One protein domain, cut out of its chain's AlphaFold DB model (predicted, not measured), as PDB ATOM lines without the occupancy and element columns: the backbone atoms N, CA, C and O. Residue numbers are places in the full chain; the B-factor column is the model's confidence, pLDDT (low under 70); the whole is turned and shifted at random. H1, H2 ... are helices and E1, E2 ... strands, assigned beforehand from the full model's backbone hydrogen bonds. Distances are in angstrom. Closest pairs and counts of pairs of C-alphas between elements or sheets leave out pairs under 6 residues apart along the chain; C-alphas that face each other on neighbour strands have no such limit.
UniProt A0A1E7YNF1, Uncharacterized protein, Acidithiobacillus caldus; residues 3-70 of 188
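This is residues 3 to 70 of the 188 residues of an uncharacterized protein of Acidithiobacillus caldus (UniProt A0A1E7YNF1). A two-stranded hairpin, E1 and E2, and one long helix, H2, make a flat, V-like shape: residues 29 to 38 of H2 pack on the hairpin, while its other part runs on past the strands with the short helix H1 folded back beside it. The long loop of residues 50 to 63 extends the hairpin at its turn, and residues 16 to 22 stick out at the other arm of the V. The printed part has 68 residues, with two named helices and two named strands in the order H1, H2, E1, E2; the sheet's order is E1 - E2, antiparallel, and the class is mixed, helices and strands. The whole is only just compact, close to loose, with a radius of gyration of the C-alphas of 13.0 A and spans of 34 by 31 by 16 A.

Begin with E1, residues 44 to 49, and its neighbour E2, residues 64 to 69. They are antiparallel, at 153 degrees between their directions, and form a hairpin. Look at N 46 and O 67, 2.8 A apart, and at N 67 and O 46, 2.9 A apart, both within hydrogen-bond range. Residues 3 to 4 make a short antiparallel pairing with residues 46 to 47 of E1. Now go to H2, residues 20 to 38: its closest C-alphas to E1 are those of Ala 37 and Phe 44, 5.1 A apart, and to E2 those of Ala 37 and Val 68, 5.7 A apart. With its residues 23 to 31 alone, H2 touches H1, residues 8 to 14; their closest C-alphas, of Met 12 and Lys 27, are 6.8 A apart. These two helices form a helical hairpin, running opposite ways at a shallow tilt of 34.9 degrees, only just short of steep. H1 is apart from E1 and from E2. In H2 every O i to N i+4 pair is within hydrogen-bond range; in H1, 2 of 3 are.

Find C-alpha 44 at (-15.909, 9.451, -52.131); from there E1 runs 16.3 A to C-alpha 49. E2 runs 16.0 A from C-alpha 64 to C-alpha 69 at (-17.955, 7.338, -47.615). H2 starts from C-alpha 20 at (8.506, 1.019, -55.945) and covers 26.8 A to C-alpha 38. H1 covers 10.4 A from C-alpha 8 to C-alpha 14.

The two C-alphas farthest apart are those of His 39 and Glu 53, 35.1 A. The printed part has no cut. The link from E1 to E2 is long, with 14 residues; those from H1 to H2 and from H2 to E1 are tight. The mean pLDDT of the printed part is 88.0; look for values under 70 at residues 52 to 60, within the long link.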
ATOM      1  N   THR A   3     -10.023  15.059 -44.793       92.50
ATOM      2  CA  THR A   3     -10.197  15.663 -46.129       92.50
ATOM      3  C   THR A   3     -10.728  14.660 -47.151       92.50
ATOM      4  O   THR A   3     -10.469  13.465 -47.034       92.50
ATOM      5  N   ILE A   4     -11.394  15.132 -48.206       95.00
ATOM      6  CA  ILE A   4     -11.782  14.293 -49.353       95.00
ATOM      7  C   ILE A   4     -10.591  14.143 -50.307       95.00
ATOM      8  O   ILE A   4      -9.934  15.129 -50.642       95.00
ATOM      9  N   VAL A   5     -10.325  12.922 -50.772       95.31
ATOM     10  CA  VAL A   5      -9.336  12.675 -51.827       95.31
ATOM     11  C   VAL A   5      -9.909  13.120 -53.169       95.31
ATOM     12  O   VAL A   5     -10.879  12.552 -53.660       95.31
ATOM     13  N   THR A   6      -9.276  14.116 -53.786       93.62
ATOM     14  CA  THR A   6      -9.682  14.658 -55.094       93.62
ATOM     15  C   THR A   6      -8.902  14.070 -56.269       93.62
ATOM     16  O   THR A   6      -9.358  14.146 -57.405       93.62
ATOM     17  N   SER A   7      -7.714  13.504 -56.025       94.75
ATOM     18  CA  SER A   7      -6.884  12.853 -57.046       94.75
ATOM     19  C   SER A   7      -5.946  11.827 -56.416       94.75
ATOM     20  O   SER A   7      -5.181  12.136 -55.500       94.75
ATOM     21  N   ILE A   8      -5.954  10.607 -56.960       94.50
ATOM     22  CA  ILE A   8      -5.014   9.553 -56.558       94.50
ATOM     23  C   ILE A   8      -3.587   9.935 -56.957       94.50
ATOM     24  O   ILE A   8      -2.655   9.661 -56.210       94.50
ATOM     25  N   GLU A   9      -3.380  10.591 -58.101       93.69
ATOM     26  CA  GLU A   9      -2.055  11.058 -58.524       93.69
ATOM     27  C   GLU A   9      -1.450  12.034 -57.511       93.69
ATOM     28  O   GLU A   9      -0.276  11.899 -57.162       93.69
ATOM     29  N   GLN A  10      -2.254  12.979 -57.011       92.25
ATOM     30  CA  GLN A  10      -1.829  13.923 -55.975       92.25
ATOM     31  C   GLN A  10      -1.503  13.205 -54.664       92.25
ATOM     32  O   GLN A  10      -0.453  13.461 -54.076       92.25
ATOM     33  N   GLU A  11      -2.337  12.252 -54.239       92.25
ATOM     34  CA  GLU A  11      -2.052  11.448 -53.045       92.25
ATOM     35  C   GLU A  11      -0.759  10.638 -53.200       92.25
ATOM     36  O   GLU A  11       0.063  10.589 -52.286       92.25
ATOM     37  N   MET A  12      -0.517  10.061 -54.379       93.38
ATOM     38  CA  MET A  12       0.686   9.279 -54.658       93.38
ATOM     39  C   MET A  12       1.967  10.119 -54.723       93.38
ATOM     40  O   MET A  12       3.051   9.558 -54.540       93.38
ATOM     41  N   ALA A  13       1.879  11.439 -54.926       90.75
ATOM     42  CA  ALA A  13       3.043  12.324 -54.899       90.75
ATOM     43  C   ALA A  13       3.733  12.328 -53.523       90.75
ATOM     44  O   ALA A  13       4.961  12.359 -53.452       90.75
ATOM     45  N   VAL A  14       2.965  12.189 -52.436       86.19
ATOM     46  CA  VAL A  14       3.500  12.090 -51.063       86.19
ATOM     47  C   VAL A  14       4.337  10.818 -50.882       86.19
ATOM     48  O   VAL A  14       5.318  10.800 -50.143       86.19
ATOM     49  N   TRP A  15       4.007   9.760 -51.623       86.12
ATOM     50  CA  TRP A  15       4.695   8.474 -51.555       86.12
ATOM     51  C   TRP A  15       5.896   8.379 -52.501       86.12
ATOM     52  O   TRP A  15       6.518   7.320 -52.571       86.12
ATOM     53  N   ALA A  16       6.251   9.442 -53.236       87.19
ATOM     54  CA  ALA A  16       7.252   9.401 -54.308       87.19
ATOM     55  C   ALA A  16       8.625   8.860 -53.869       87.19
ATOM     56  O   ALA A  16       9.283   8.175 -54.656       87.19
ATOM     57  N   ASN A  17       9.007   9.105 -52.613       89.75
ATOM     58  CA  ASN A  17      10.289   8.693 -52.035       89.75
ATOM     59  C   ASN A  17      10.282   7.267 -51.446       89.75
ATOM     60  O   ASN A  17      11.314   6.795 -50.972       89.75
ATOM     61  N   HIS A  18       9.147   6.562 -51.475       90.62
ATOM     62  CA  HIS A  18       9.040   5.187 -50.980       90.62
ATOM     63  C   HIS A  18       9.473   4.150 -52.036       90.62
ATOM     64  O   HIS A  18       9.431   4.419 -53.247       90.62
ATOM     65  N   PRO A  19       9.834   2.918 -51.614       95.19
ATOM     66  CA  PRO A  19      10.139   1.824 -52.533       95.19
ATOM     67  C   PRO A  19       9.046   1.614 -53.593       95.19
ATOM     68  O   PRO A  19       7.855   1.779 -53.321       95.19
ATOM     69  N   ILE A  20       9.438   1.221 -54.814       92.44
ATOM     70  CA  ILE A  20       8.506   1.019 -55.945       92.44
ATOM     71  C   ILE A  20       7.364   0.065 -55.571       92.44
ATOM     72  O   ILE A  20       6.209   0.349 -55.875       92.44
ATOM     73  N   ALA A  21       7.674  -1.038 -54.883       91.25
ATOM     74  CA  ALA A  21       6.678  -2.018 -54.461       91.25
ATOM     75  C   ALA A  21       5.625  -1.410 -53.517       91.25
ATOM     76  O   ALA A  21       4.430  -1.594 -53.734       91.25
ATOM     77  N   THR A  22       6.058  -0.617 -52.530       90.06
ATOM     78  CA  THR A  22       5.169   0.103 -51.606       90.06
ATOM     79  C   THR A  22       4.278   1.090 -52.351       90.06
ATOM     80  O   THR A  22       3.069   1.108 -52.141       90.06
ATOM     81  N   ARG A  23       4.852   1.871 -53.278       92.25
ATOM     82  CA  ARG A  23       4.088   2.816 -54.105       92.25
ATOM     83  C   ARG A  23       3.032   2.111 -54.947       92.25
ATOM     84  O   ARG A  23       1.895   2.569 -54.999       92.25
ATOM     85  N   LYS A  24       3.395   0.997 -55.590       92.44
ATOM     86  CA  LYS A  24       2.466   0.204 -56.400       92.44
ATOM     87  C   LYS A  24       1.321  -0.335 -55.544       92.44
ATOM     88  O   LYS A  24       0.170  -0.069 -55.858       92.44
ATOM     89  N   SER A  25       1.641  -0.997 -54.433       92.56
ATOM     90  CA  SER A  25       0.638  -1.544 -53.513       92.56
ATOM     91  C   SER A  25      -0.316  -0.465 -52.993       92.56
ATOM     92  O   SER A  25      -1.529  -0.656 -53.030       92.56
ATOM     93  N   LYS A  26       0.205   0.701 -52.587       92.75
ATOM     94  CA  LYS A  26      -0.631   1.809 -52.110       92.75
ATOM     95  C   LYS A  26      -1.538   2.364 -53.209       92.75
ATOM     96  O   LYS A  26      -2.710   2.620 -52.948       92.75
ATOM     97  N   LYS A  27      -1.016   2.522 -54.429       94.81
ATOM     98  CA  LYS A  27      -1.802   2.979 -55.581       94.81
ATOM     99  C   LYS A  27      -2.917   1.991 -55.922       94.81
ATOM    100  O   LYS A  27      -4.048   2.417 -56.124       94.81
ATOM    101  N   ASP A  28      -2.606   0.698 -55.967       96.12
ATOM    102  CA  ASP A  28      -3.577  -0.354 -56.284       96.12
ATOM    103  C   ASP A  28      -4.714  -0.382 -55.249       96.12
ATOM    104  O   ASP A  28      -5.884  -0.473 -55.623       96.12
ATOM    105  N   TRP A  29      -4.381  -0.198 -53.967       94.50
ATOM    106  CA  TRP A  29      -5.358  -0.070 -52.886       94.50
ATOM    107  C   TRP A  29      -6.225   1.195 -53.003       94.50
ATOM    108  O   TRP A  29      -7.445   1.099 -52.942       94.50
ATOM    109  N   LEU A  30      -5.646   2.375 -53.264       95.81
ATOM    110  CA  LEU A  30      -6.440   3.600 -53.480       95.81
ATOM    111  C   LEU A  30      -7.362   3.487 -54.705       95.81
ATOM    112  O   LEU A  30      -8.494   3.962 -54.676       95.81
ATOM    113  N   LEU A  31      -6.904   2.829 -55.772       97.12
ATOM    114  CA  LEU A  31      -7.734   2.540 -56.943       97.12
ATOM    115  C   LEU A  31      -8.873   1.570 -56.618       97.12
ATOM    116  O   LEU A  31      -9.931   1.664 -57.234       97.12
ATOM    117  N   GLN A  32      -8.670   0.635 -55.688       95.75
ATOM    118  CA  GLN A  32      -9.740  -0.223 -55.187       95.75
ATOM    119  C   GLN A  32     -10.787   0.592 -54.425       95.75
ATOM    120  O   GLN A  32     -11.953   0.538 -54.806       95.75
ATOM    121  N   LEU A  33     -10.372   1.413 -53.455       95.00
ATOM    122  CA  LEU A  33     -11.289   2.287 -52.712       95.00
ATOM    123  C   LEU A  33     -12.064   3.226 -53.649       95.00
ATOM    124  O   LEU A  33     -13.243   3.485 -53.440       95.00
ATOM    125  N   GLN A  34     -11.435   3.707 -54.726       96.62
ATOM    126  CA  GLN A  34     -12.115   4.533 -55.728       96.62
ATOM    127  C   GLN A  34     -13.193   3.756 -56.485       96.62
ATOM    128  O   GLN A  34     -14.251   4.309 -56.773       96.62
ATOM    129  N   ARG A  35     -12.932   2.489 -56.833       95.50
ATOM    130  CA  ARG A  35     -13.944   1.633 -57.465       95.50
ATOM    131  C   ARG A  35     -15.122   1.422 -56.523       95.50
ATOM    132  O   ARG A  35     -16.249   1.623 -56.953       95.50
ATOM    133  N   GLU A  36     -14.857   1.100 -55.260       93.19
ATOM    134  CA  GLU A  36     -15.884   0.940 -54.223       93.19
ATOM    135  C   GLU A  36     -16.715   2.220 -54.055       93.19
ATOM    136  O   GLU A  36     -17.936   2.180 -54.178       93.19
ATOM    137  N   ALA A  37     -16.065   3.378 -53.907       94.81
ATOM    138  CA  ALA A  37     -16.738   4.674 -53.818       94.81
ATOM    139  C   ALA A  37     -17.638   4.957 -55.037       94.81
ATOM    140  O   ALA A  37     -18.755   5.437 -54.879       94.81
ATOM    141  N   ASN A  38     -17.204   4.604 -56.252       95.12
ATOM    142  CA  ASN A  38     -17.991   4.817 -57.471       95.12
ATOM    143  C   ASN A  38     -19.274   3.965 -57.543       95.12
ATOM    144  O   ASN A  38     -20.151   4.267 -58.353       95.12
ATOM    145  N   HIS A  39     -19.396   2.909 -56.733       93.50
ATOM    146  CA  HIS A  39     -20.612   2.096 -56.640       93.50
ATOM    147  C   HIS A  39     -21.655   2.676 -55.673       93.50
ATOM    148  O   HIS A  39     -22.780   2.181 -55.622       93.50
ATOM    149  N   ILE A  40     -21.311   3.735 -54.937       92.50
ATOM    150  CA  ILE A  40     -22.180   4.383 -53.957       92.50
ATOM    151  C   ILE A  40     -22.617   5.744 -54.504       92.50
ATOM    152  O   ILE A  40     -21.818   6.510 -55.046       92.50
ATOM    153  N   ALA A  41     -23.899   6.075 -54.355       91.50
ATOM    154  CA  ALA A  41     -24.393   7.397 -54.718       91.50
ATOM    155  C   ALA A  41     -23.676   8.475 -53.885       91.50
ATOM    156  O   ALA A  41     -23.685   8.421 -52.657       91.50
ATOM    157  N   ASN A  42     -23.065   9.451 -54.566       93.38
ATOM    158  CA  ASN A  42     -22.196  10.473 -53.967       93.38
ATOM    159  C   ASN A  42     -20.986   9.899 -53.207       93.38
ATOM    160  O   ASN A  42     -20.491  10.537 -52.280       93.38
ATOM    161  N   GLY A  43     -20.520   8.703 -53.578       96.00
ATOM    162  CA  GLY A  43     -19.391   8.069 -52.919       96.00
ATOM    163  C   GLY A  43     -18.067   8.800 -53.150       96.00
ATOM    164  O   GLY A  43     -17.788   9.309 -54.237       96.00
ATOM    165  N   PHE A  44     -17.232   8.842 -52.118       96.62
ATOM    166  CA  PHE A  44     -15.909   9.451 -52.131       96.62
ATOM    167  C   PHE A  44     -14.945   8.710 -51.200       96.62
ATOM    168  O   PHE A  44     -15.351   7.941 -50.328       96.62
ATOM    169  N   ILE A  45     -13.645   8.963 -51.369       97.06
ATOM    170  CA  ILE A  45     -12.618   8.491 -50.436       97.06
ATOM    171  C   ILE A  45     -12.325   9.616 -49.444       97.06
ATOM    172  O   ILE A  45     -11.902  10.710 -49.829       97.06
ATOM    173  N   LYS A  46     -12.515   9.336 -48.159       95.81
ATOM    174  CA  LYS A  46     -12.101  10.192 -47.053       95.81
ATOM    175  C   LYS A  46     -10.687   9.817 -46.627       95.81
ATOM    176  O   LYS A  46     -10.372   8.646 -46.442       95.81
ATOM    177  N   LYS A  47      -9.837  10.823 -46.467       94.31
ATOM    178  CA  LYS A  47      -8.498  10.726 -45.892       94.31
ATOM    179  C   LYS A  47      -8.543  11.253 -44.468       94.31
ATOM    180  O   LYS A  47      -8.986  12.377 -44.241       94.31
ATOM    181  N   ILE A  48      -8.036  10.454 -43.544       90.62
ATOM    182  CA  ILE A  48      -7.925  10.784 -42.129       90.62
ATOM    183  C   ILE A  48      -6.443  10.776 -41.785       90.62
ATOM    184  O   ILE A  48      -5.738   9.796 -42.022       90.62
ATOM    185  N   ILE A  49      -5.960  11.897 -41.270       88.31
ATOM    186  CA  ILE A  49      -4.625  12.016 -40.699       88.31
ATOM    187  C   ILE A  49      -4.801  12.053 -39.192       88.31
ATOM    188  O   ILE A  49      -5.396  12.987 -38.653       88.31
ATOM    189  N   TRP A  50      -4.284  11.033 -38.528       84.12
ATOM    190  CA  TRP A  50      -4.283  10.922 -37.079       84.12
ATOM    191  C   TRP A  50      -3.085  11.697 -36.531       84.12
ATOM    192  O   TRP A  50      -2.070  11.114 -36.182       84.12
ATOM    193  N   ASP A  51      -3.139  13.027 -36.553       78.12
ATOM    194  CA  ASP A  51      -2.021  13.915 -36.198       78.12
ATOM    195  C   ASP A  51      -2.214  14.680 -34.880       78.12
ATOM    196  O   ASP A  51      -1.296  15.373 -34.438       78.12
ATOM    197  N   GLN A  52      -3.368  14.531 -34.227       69.75
ATOM    198  CA  GLN A  52      -3.688  15.225 -32.978       69.75
ATOM    199  C   GLN A  52      -3.199  14.458 -31.743       69.75
ATOM    200  O   GLN A  52      -3.452  13.262 -31.599       69.75
ATOM    201  N   GLU A  53      -2.533  15.172 -30.832       62.88
ATOM    202  CA  GLU A  53      -2.187  14.672 -29.498       62.88
ATOM    203  C   GLU A  53      -3.477  14.332 -28.729       62.88
ATOM    204  O   GLU A  53      -4.382  15.162 -28.633       62.88
ATOM    205  N   GLY A  54      -3.590  13.091 -28.238       58.00
ATOM    206  CA  GLY A  54      -4.813  12.576 -27.607       58.00
ATOM    207  C   GLY A  54      -5.929  12.161 -28.579       58.00
ATOM    208  O   GLY A  54      -7.058  11.938 -28.146       58.00
ATOM    209  N   GLY A  55      -5.655  12.063 -29.886       56.22
ATOM    210  CA  GLY A  55      -6.612  11.535 -30.860       56.22
ATOM    211  C   GLY A  55      -6.836  10.026 -30.695       56.22
ATOM    212  O   GLY A  55      -5.879   9.270 -30.543       56.22
ATOM    213  N   TYR A  56      -8.094   9.577 -30.745       56.81
ATOM    214  CA  TYR A  56      -8.441   8.152 -30.758       56.81
ATOM    215  C   TYR A  56      -8.495   7.617 -32.200       56.81
ATOM    216  O   TYR A  56      -9.167   8.249 -33.009       56.81
ATOM    217  N   PRO A  57      -7.886   6.458 -32.516       63.72
ATOM    218  CA  PRO A  57      -7.186   5.593 -31.573       63.72
ATOM    219  C   PRO A  57      -5.745   6.061 -31.302       63.72
ATOM    220  O   PRO A  57      -4.992   6.351 -32.226       63.72
ATOM    221  N   GLU A  58      -5.336   6.069 -30.027       59.72
ATOM    222  CA  GLU A  58      -4.046   6.630 -29.568       59.72
ATOM    223  C   GLU A  58      -2.817   5.987 -30.238       59.72
ATOM    224  O   GLU A  58      -1.777   6.620 -30.414       59.72
ATOM    225  N   HIS A  59      -2.939   4.727 -30.662       66.00
ATOM    226  CA  HIS A  59      -1.876   3.994 -31.351       66.00
ATOM    227  C   HIS A  59      -1.718   4.376 -32.832       66.00
ATOM    228  O   HIS A  59      -0.752   3.956 -33.466       66.00
ATOM    229  N   ALA A  60      -2.652   5.145 -33.398       65.06
ATOM    230  CA  ALA A  60      -2.627   5.566 -34.794       65.06
ATOM    231  C   ALA A  60      -1.963   6.934 -34.996       65.06
ATOM    232  O   ALA A  60      -1.997   7.465 -36.104       65.06
ATOM    233  N   TRP A  61      -1.308   7.506 -33.982       71.38
ATOM    234  CA  TRP A  61      -0.653   8.804 -34.134       71.38
ATOM    235  C   TRP A  61       0.429   8.790 -35.230       71.38
ATOM    236  O   TRP A  61       1.321   7.944 -35.254       71.38
ATOM    237  N   GLY A  62       0.334   9.734 -36.168       73.44
ATOM    238  CA  GLY A  62       1.199   9.858 -37.342       73.44
ATOM    239  C   GLY A  62       0.762   9.018 -38.546       73.44
ATOM    240  O   GLY A  62       1.404   9.092 -39.597       73.44
ATOM    241  N   TYR A  63      -0.321   8.243 -38.437       81.25
ATOM    242  CA  TYR A  63      -0.810   7.402 -39.527       81.25
ATOM    243  C   TYR A  63      -1.828   8.131 -40.408       81.25
ATOM    244  O   TYR A  63      -2.630   8.951 -39.958       81.25
ATOM    245  N   VAL A  64      -1.800   7.789 -41.699       87.38
ATOM    246  CA  VAL A  64      -2.797   8.224 -42.681       87.38
ATOM    247  C   VAL A  64      -3.672   7.038 -43.047       87.38
ATOM    248  O   VAL A  64      -3.191   6.040 -43.596       87.38
ATOM    249  N   GLN A  65      -4.963   7.185 -42.797       90.19
ATOM    250  CA  GLN A  65      -5.988   6.213 -43.127       90.19
ATOM    251  C   GLN A  65      -6.871   6.740 -44.253       90.19
ATOM    252  O   GLN A  65      -7.049   7.948 -44.417       90.19
ATOM    253  N   TYR A  66      -7.384   5.822 -45.062       93.25
ATOM    254  CA  TYR A  66      -8.306   6.136 -46.142       93.25
ATOM    255  C   TYR A  66      -9.492   5.198 -46.031       93.25
ATOM    256  O   TYR A  66      -9.306   4.014 -45.763       93.25
ATOM    257  N   THR A  67     -10.682   5.740 -46.233       94.88
ATOM    258  CA  THR A  67     -11.939   5.018 -46.072       94.88
ATOM    259  C   THR A  67     -12.964   5.514 -47.084       94.88
ATOM    260  O   THR A  67     -12.892   6.658 -47.536       94.88
ATOM    261  N   VAL A  68     -13.905   4.659 -47.471       95.69
ATOM    262  CA  VAL A  68     -14.992   5.016 -48.390       95.69
ATOM    263  C   VAL A  68     -16.154   5.622 -47.602       95.69
ATOM    264  O   VAL A  68     -16.511   5.149 -46.521       95.69
ATOM    265  N   ARG A  69     -16.747   6.689 -48.142       96.31
ATOM    266  CA  ARG A  69     -17.955   7.338 -47.615       96.31
ATOM    267  C   ARG A  69     -18.953   7.629 -48.746       96.31
ATOM    268  O   ARG A  69     -18.503   7.799 -49.874       96.31
ATOM    269  N   PRO A  70     -20.270   7.717 -48.478       96.50
ATOM    270  CA  PRO A  70     -20.898   7.445 -47.186       96.50
ATOM    271  C   PRO A  70     -20.770   5.967 -46.792       96.50
ATOM    272  O   PRO A  70     -20.659   5.096 -47.650       96.50
TER     273      PRO A  70